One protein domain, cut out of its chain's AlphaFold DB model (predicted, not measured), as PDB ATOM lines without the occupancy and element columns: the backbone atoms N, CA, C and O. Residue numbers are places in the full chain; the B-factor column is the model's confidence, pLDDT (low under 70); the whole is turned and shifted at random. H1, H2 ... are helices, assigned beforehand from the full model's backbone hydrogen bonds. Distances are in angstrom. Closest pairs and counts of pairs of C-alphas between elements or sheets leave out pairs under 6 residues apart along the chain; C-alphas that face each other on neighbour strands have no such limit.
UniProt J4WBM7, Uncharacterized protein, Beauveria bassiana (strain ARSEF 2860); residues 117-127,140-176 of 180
ATOM      1  N   PHE A 117     357.557 325.053 256.418       83.81
ATOM      2  CA  PHE A 117     358.120 326.338 256.004       83.81
ATOM      3  C   PHE A 117     357.016 327.349 255.659       83.81
ATOM      4  O   PHE A 117     356.203 327.117 254.762       83.81
ATOM      5  N   ILE A 118     357.025 328.491 256.339       83.94
ATOM      6  CA  ILE A 118     356.122 329.625 256.155       83.94
ATOM      7  C   ILE A 118     356.839 330.661 255.276       83.94
ATOM      8  O   ILE A 118     357.696 331.400 255.757       83.94
ATOM      9  N   GLU A 119     356.506 330.703 253.977       72.38
ATOM     10  CA  GLU A 119     357.086 331.664 253.009       72.38
ATOM     11  C   GLU A 119     356.720 333.112 253.319       72.38
ATOM     12  O   GLU A 119     357.492 334.028 253.048       72.38
ATOM     13  N   ARG A 120     355.536 333.308 253.895       60.88
ATOM     14  CA  ARG A 120     354.979 334.605 254.233       60.88
ATOM     15  C   ARG A 120     353.982 334.391 255.365       60.88
ATOM     16  O   ARG A 120     353.138 333.498 255.235       60.88
ATOM     17  N   PRO A 121     354.029 335.171 256.450       57.69
ATOM     18  CA  PRO A 121     352.918 335.191 257.379       57.69
ATOM     19  C   PRO A 121     351.689 335.638 256.577       57.69
ATOM     20  O   PRO A 121     351.646 336.745 256.032       57.69
ATOM     21  N   ALA A 122     350.676 334.779 256.453       52.31
ATOM     22  CA  ALA A 122     349.340 335.309 256.226       52.31
ATOM     23  C   ALA A 122     349.117 336.218 257.426       52.31
ATOM     24  O   ALA A 122     349.127 335.682 258.530       52.31
ATOM     25  N   LEU A 123     349.066 337.543 257.224       50.84
ATOM     26  CA  LEU A 123     348.935 338.540 258.290       50.84
ATOM     27  C   LEU A 123     347.823 338.095 259.235       50.84
ATOM     28  O   LEU A 123     346.635 338.324 259.002       50.84
ATOM     29  N   SER A 124     348.221 337.372 260.270       53.41
ATOM     30  CA  SER A 124     347.313 336.855 261.258       53.41
ATOM     31  C   SER A 124     346.968 338.064 262.096       53.41
ATOM     32  O   SER A 124     347.859 338.818 262.497       53.41
ATOM     33  N   LEU A 125     345.683 338.265 262.386       53.00
ATOM     34  CA  LEU A 125     345.262 339.280 263.354       53.00
ATOM     35  C   LEU A 125     346.033 339.145 264.688       53.00
ATOM     36  O   LEU A 125     346.150 340.115 265.427       53.00
ATOM     37  N   ALA A 126     346.589 337.961 264.981       57.44
ATOM     38  CA  ALA A 126     347.434 337.710 266.146       57.44
ATOM     39  C   ALA A 126     348.811 338.404 266.096       57.44
ATOM     40  O   ALA A 126     349.391 338.643 267.152       57.44
ATOM     41  N   CYS A 127     349.313 338.742 264.905       61.47
ATOM     42  CA  CYS A 127     350.586 339.443 264.696       61.47
ATOM     43  C   CYS A 127     350.427 340.970 264.665       61.47
ATOM     44  O   CYS A 127     351.412 341.695 264.715       61.47
ATOM     45  N   PRO A 140     358.992 337.503 268.923       71.69
ATOM     46  CA  PRO A 140     358.441 337.278 267.598       71.69
ATOM     47  C   PRO A 140     358.351 335.784 267.274       71.69
ATOM     48  O   PRO A 140     359.321 335.038 267.418       71.69
ATOM     49  N   THR A 141     357.169 335.335 266.855       80.75
ATOM     50  CA  THR A 141     356.940 333.936 266.484       80.75
ATOM     51  C   THR A 141     357.197 333.720 264.996       80.75
ATOM     52  O   THR A 141     357.040 334.627 264.171       80.75
ATOM     53  N   GLU A 142     357.532 332.481 264.632       82.00
ATOM     54  CA  GLU A 142     357.722 332.061 263.236       82.00
ATOM     55  C   GLU A 142     356.506 332.379 262.351       82.00
ATOM     56  O   GLU A 142     356.639 332.729 261.183       82.00
ATOM     57  N   GLU A 143     355.310 332.326 262.930       80.38
ATOM     58  CA  GLU A 143     354.038 332.608 262.259       80.38
ATOM     59  C   GLU A 143     353.855 334.081 261.892       80.38
ATOM     60  O   GLU A 143     353.064 334.379 261.000       80.38
ATOM     61  N   CYS A 144     354.558 334.990 262.571       77.62
ATOM     62  CA  CYS A 144     354.472 336.431 262.337       77.62
ATOM     63  C   CYS A 144     355.602 336.965 261.468       77.62
ATOM     64  O   CYS A 144     355.407 337.946 260.756       77.62
ATOM     65  N   LEU A 145     356.765 336.322 261.512       77.31
ATOM     66  CA  LEU A 145     357.931 336.722 260.731       77.31
ATOM     67  C   LEU A 145     358.075 335.929 259.427       77.31
ATOM     68  O   LEU A 145     358.710 336.388 258.480       77.31
ATOM     69  N   GLY A 146     357.485 334.735 259.367       84.25
ATOM     70  CA  GLY A 146     357.821 333.726 258.372       84.25
ATOM     71  C   GLY A 146     359.101 332.971 258.743       84.25
ATOM     72  O   GLY A 146     359.975 333.471 259.453       84.25
ATOM     73  N   THR A 147     359.231 331.750 258.226       87.19
ATOM     74  CA  THR A 147     360.315 330.826 258.590       87.19
ATOM     75  C   THR A 147     361.695 331.365 258.239       87.19
ATOM     76  O   THR A 147     362.642 331.181 258.997       87.19
ATOM     77  N   ARG A 148     361.826 332.057 257.101       85.94
ATOM     78  CA  ARG A 148     363.112 332.615 256.668       85.94
ATOM     79  C   ARG A 148     363.647 333.634 257.678       85.94
ATOM     80  O   ARG A 148     364.789 333.513 258.101       85.94
ATOM     81  N   ALA A 149     362.824 334.610 258.049       82.00
ATOM     82  CA  ALA A 149     363.186 335.641 259.017       82.00
ATOM     83  C   ALA A 149     363.415 335.030 260.402       82.00
ATOM     84  O   ALA A 149     364.456 335.237 261.007       82.00
ATOM     85  N   TYR A 150     362.491 334.177 260.848       86.25
ATOM     86  CA  TYR A 150     362.586 333.483 262.129       86.25
ATOM     87  C   TYR A 150     363.901 332.714 262.312       86.25
ATOM     88  O   TYR A 150     364.542 332.827 263.356       86.25
ATOM     89  N   CYS A 151     364.313 331.957 261.291       88.38
ATOM     90  CA  CYS A 151     365.558 331.201 261.329       88.38
ATOM     91  C   CYS A 151     366.796 332.090 261.191       88.38
ATOM     92  O   CYS A 151     367.767 331.881 261.907       88.38
ATOM     93  N   ASN A 152     366.787 333.075 260.291       84.69
ATOM     94  CA  ASN A 152     367.960 333.921 260.058       84.69
ATOM     95  C   ASN A 152     368.245 334.881 261.216       84.69
ATOM     96  O   ASN A 152     369.404 335.179 261.480       84.69
ATOM     97  N   ASP A 153     367.199 335.337 261.902       80.88
ATOM     98  CA  ASP A 153     367.312 336.277 263.017       80.88
ATOM     99  C   ASP A 153     367.454 335.569 264.375       80.88
ATOM    100  O   ASP A 153     367.537 336.226 265.413       80.88
ATOM    101  N   GLU A 154     367.515 334.233 264.360       85.12
ATOM    102  CA  GLU A 154     367.708 333.369 265.529       85.12
ATOM    103  C   GLU A 154     366.584 333.432 266.572       85.12
ATOM    104  O   GLU A 154     366.759 333.023 267.718       85.12
ATOM    105  N   TYR A 155     365.381 333.853 266.171       82.50
ATOM    106  CA  TYR A 155     364.213 333.880 267.059       82.50
ATOM    107  C   TYR A 155     363.833 332.496 267.591       82.50
ATOM    108  O   TYR A 155     363.136 332.395 268.601       82.50
ATOM    109  N   TYR A 156     364.305 331.427 266.949       83.56
ATOM    110  CA  TYR A 156     364.189 330.068 267.461       83.56
ATOM    111  C   TYR A 156     364.805 329.912 268.862       83.56
ATOM    112  O   TYR A 156     364.213 329.221 269.685       83.56
ATOM    113  N   ILE A 157     365.891 330.627 269.179       82.56
ATOM    114  CA  ILE A 157     366.537 330.596 270.501       82.56
ATOM    115  C   ILE A 157     365.574 331.124 271.565       82.56
ATOM    116  O   ILE A 157     365.290 330.455 272.561       82.56
ATOM    117  N   ASP A 158     365.018 332.310 271.322       78.56
ATOM    118  CA  ASP A 158     364.108 332.974 272.251       78.56
ATOM    119  C   ASP A 158     362.767 332.222 272.382       78.56
ATOM    120  O   ASP A 158     362.122 332.249 273.430       78.56
ATOM    121  N   ASN A 159     362.359 331.486 271.345       77.75
ATOM    122  CA  ASN A 159     361.174 330.624 271.361       77.75
ATOM    123  C   ASN A 159     361.444 329.210 271.926       77.75
ATOM    124  O   ASN A 159     360.538 328.371 271.927       77.75
ATOM    125  N   GLY A 160     362.653 328.941 272.433       81.94
ATOM    126  CA  GLY A 160     363.012 327.676 273.080       81.94
ATOM    127  C   GLY A 160     363.202 326.501 272.117       81.94
ATOM    128  O   GLY A 160     363.065 325.345 272.520       81.94
ATOM    129  N   GLU A 161     363.481 326.781 270.848       85.25
ATOM    130  CA  GLU A 161     363.900 325.790 269.865       85.25
ATOM    131  C   GLU A 161     365.430 325.691 269.845       85.25
ATOM    132  O   GLU A 161     366.140 326.694 269.830       85.25
ATOM    133  N   ASP A 162     365.935 324.460 269.856       83.88
ATOM    134  CA  ASP A 162     367.364 324.165 269.952       83.88
ATOM    135  C   ASP A 162     367.899 323.802 268.563       83.88
ATOM    136  O   ASP A 162     367.763 322.666 268.099       83.88
ATOM    137  N   PHE A 163     368.437 324.804 267.869       86.25
ATOM    138  CA  PHE A 163     369.176 324.640 266.618       86.25
ATOM    139  C   PHE A 163     370.574 325.227 266.799       86.25
ATOM    140  O   PHE A 163     370.734 326.263 267.443       86.25
ATOM    141  N   ALA A 164     371.587 324.586 266.221       83.50
ATOM    142  CA  ALA A 164     372.960 325.070 266.285       83.50
ATOM    143  C   ALA A 164     373.172 326.334 265.437       83.50
ATOM    144  O   ALA A 164     374.058 327.130 265.745       83.50
ATOM    145  N   ASP A 165     372.391 326.492 264.365       79.75
ATOM    146  CA  ASP A 165     372.461 327.623 263.446       79.75
ATOM    147  C   ASP A 165     371.154 327.823 262.649       79.75
ATOM    148  O   ASP A 165     370.231 326.997 262.651       79.75
ATOM    149  N   SER A 166     371.082 328.950 261.936       83.94
ATOM    150  CA  SER A 166     369.965 329.291 261.050       83.94
ATOM    151  C   SER A 166     369.768 328.269 259.924       83.94
ATOM    152  O   SER A 166     368.630 327.971 259.559       83.94
ATOM    153  N   ASP A 167     370.847 327.676 259.408       84.50
ATOM    154  CA  ASP A 167     370.785 326.654 258.366       84.50
ATOM    155  C   ASP A 167     370.115 325.376 258.882       84.50
ATOM    156  O   ASP A 167     369.378 324.721 258.145       84.50
ATOM    157  N   GLU A 168     370.367 324.988 260.128       84.88
ATOM    158  CA  GLU A 168     369.725 323.866 260.802       84.88
ATOM    159  C   GLU A 168     368.251 324.163 261.056       84.88
ATOM    160  O   GLU A 168     367.406 323.317 260.748       84.88
ATOM    161  N   CYS A 169     367.929 325.383 261.490       89.75
ATOM    162  CA  CYS A 169     366.549 325.842 261.594       89.75
ATOM    163  C   CYS A 169     365.821 325.723 260.243       89.75
ATOM    164  O   CYS A 169     364.767 325.093 260.167       89.75
ATOM    165  N   LEU A 170     366.399 326.211 259.140       87.50
ATOM    166  CA  LEU A 170     365.796 326.137 257.800       87.50
ATOM    167  C   LEU A 170     365.676 324.696 257.283       87.50
ATOM    168  O   LEU A 170     364.627 324.307 256.754       87.50
ATOM    169  N   ARG A 171     366.718 323.878 257.489       85.56
ATOM    170  CA  ARG A 171     366.717 322.446 257.150       85.56
ATOM    171  C   ARG A 171     365.633 321.698 257.910       85.56
ATOM    172  O   ARG A 171     364.960 320.853 257.316       85.56
ATOM    173  N   SER A 172     365.400 322.048 259.175       85.69
ATOM    174  CA  SER A 172     364.315 321.471 259.973       85.69
ATOM    175  C   SER A 172     362.938 321.745 259.360       85.69
ATOM    176  O   SER A 172     362.009 320.984 259.578       85.69
ATOM    177  N   ARG A 173     362.784 322.786 258.539       85.00
ATOM    178  CA  ARG A 173     361.513 323.156 257.891       85.00
ATOM    179  C   ARG A 173     361.378 322.587 256.479       85.00
ATOM    180  O   ARG A 173     360.455 322.936 255.742       85.00
ATOM    181  N   GLY A 174     362.296 321.699 256.092       80.38
ATOM    182  CA  GLY A 174     362.291 321.025 254.797       80.38
ATOM    183  C   GLY A 174     362.762 321.901 253.637       80.38
ATOM    184  O   GLY A 174     362.442 321.595 252.487       80.38
ATOM    185  N   LYS A 175     363.504 322.981 253.907       75.25
ATOM    186  CA  LYS A 175     364.133 323.793 252.862       75.25
ATOM    187  C   LYS A 175     365.657 323.709 252.943       75.25
ATOM    188  O   LYS A 175     366.232 323.652 254.024       75.25
ATOM    189  N   ASP A 176     366.308 323.709 251.783       70.06
ATOM    190  CA  ASP A 176     367.766 323.788 251.682       70.06
ATOM    191  C   ASP A 176     368.186 325.267 251.712       70.06
ATOM    192  O   ASP A 176     367.816 325.984 250.779       70.06
TER     193      ASP A 176
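What this domain is: This is residues 117 to 127 and 140 to 176 of the 180 residues of an uncharacterized protein of Beauveria bassiana (strain ARSEF 2860) (UniProt J4WBM7). Two short helices, H2 and H4, sit side by side and run opposite ways, with H2 in the middle of a small assembly that also has the four-residue helices H1 and H3 close to H2. Residues 117 to 127 form a stretch with no named element that begins near the H4 end of the model, with the C-alphas of Phe 117 and Asp 176 10.9 A apart, and runs out past H1, and its Leu 125 and the Ala 164 of the link from H3 to H4 are the two residues whose C-alphas are farthest apart. The printed part has 48 residues with four named helices, in the order H1, H2, H3, H4, and no named strand; the class is all helix, though under half of the residues, 21 of 48, are in named elements. The whole is compact, with a radius of gyration of the C-alphas of 10.2 A, and it spans 31 by 22 by 12 A.

How they stand to each other: Begin at the longest helix by residues, H4, residues 166 to 172, and look from there to H2, residues 147 to 152. These two touch, with 8 pairs of C-alphas within 8 A, and the closest C-alphas are those of Cys 151 and Ser 166, 4.8 A apart. Their lines stand at a shallow tilt of 34.7 degrees, only just short of steep, and they run opposite ways, with their centres 8.8 A apart. Next look at H1, residues 142 to 145, which is close but not clearly touching to H2: the closest C-alphas, of Glu 142 and Tyr 150, are 5.2 A apart. Then find H3, residues 155 to 158, which is also close but not clearly touching to H2, with the C-alphas of Tyr 150 and Tyr 156 closest at 6.5 A. H3 and H4 are close but not clearly touching as well, the closest C-alphas being those of Tyr 156 and Cys 169 at 7.6 A. H1 and H3 stand in the same relation, close but not clearly touching, with Glu 142 and Tyr 155 closest, their C-alphas 7.7 A apart. H1 and H4 are apart. In the backbone, every O i to N i+4 pair is within hydrogen-bond range in H2 and H4, while H1 and H3 are too short for such a pair; the one O i to N i+3 pair is within range in H3 and out of range in H1.

Where its parts are: Find C-alpha 166 at (369.965, 329.291, 261.050); from there H4 runs 9.7 A to C-alpha 172 at (364.315, 321.471, 259.973). H2 begins at C-alpha 147, at (360.315, 330.826, 258.590), and reaches C-alpha 152 after 8.4 A. Go back along the chain to C-alpha 142 at (357.722, 332.061, 263.236), where H1 begins; it ends at Leu 145. H3 runs from Tyr 155 to Asp 158.

The domain as a whole: The two C-alphas farthest apart are those of Leu 125 and Ala 164, at 31.3 A, while the first and last printed C-alphas, of Phe 117 and Asp 176, are 10.9 A apart. Residues 128 to 139 are cut out and not printed, and the C-alphas of Cys 127 and Pro 140 are 8.6 A apart across that cut. The links from H1 to H2 and from H2 to H3 are tight, with 1 and 2 residues between the helices; the link from H3 to H4, with 7 residues, is short. The mean pLDDT of the printed part of this model is 77.9, and look for the low values at residues 120 to 127, the 8 residues under 70.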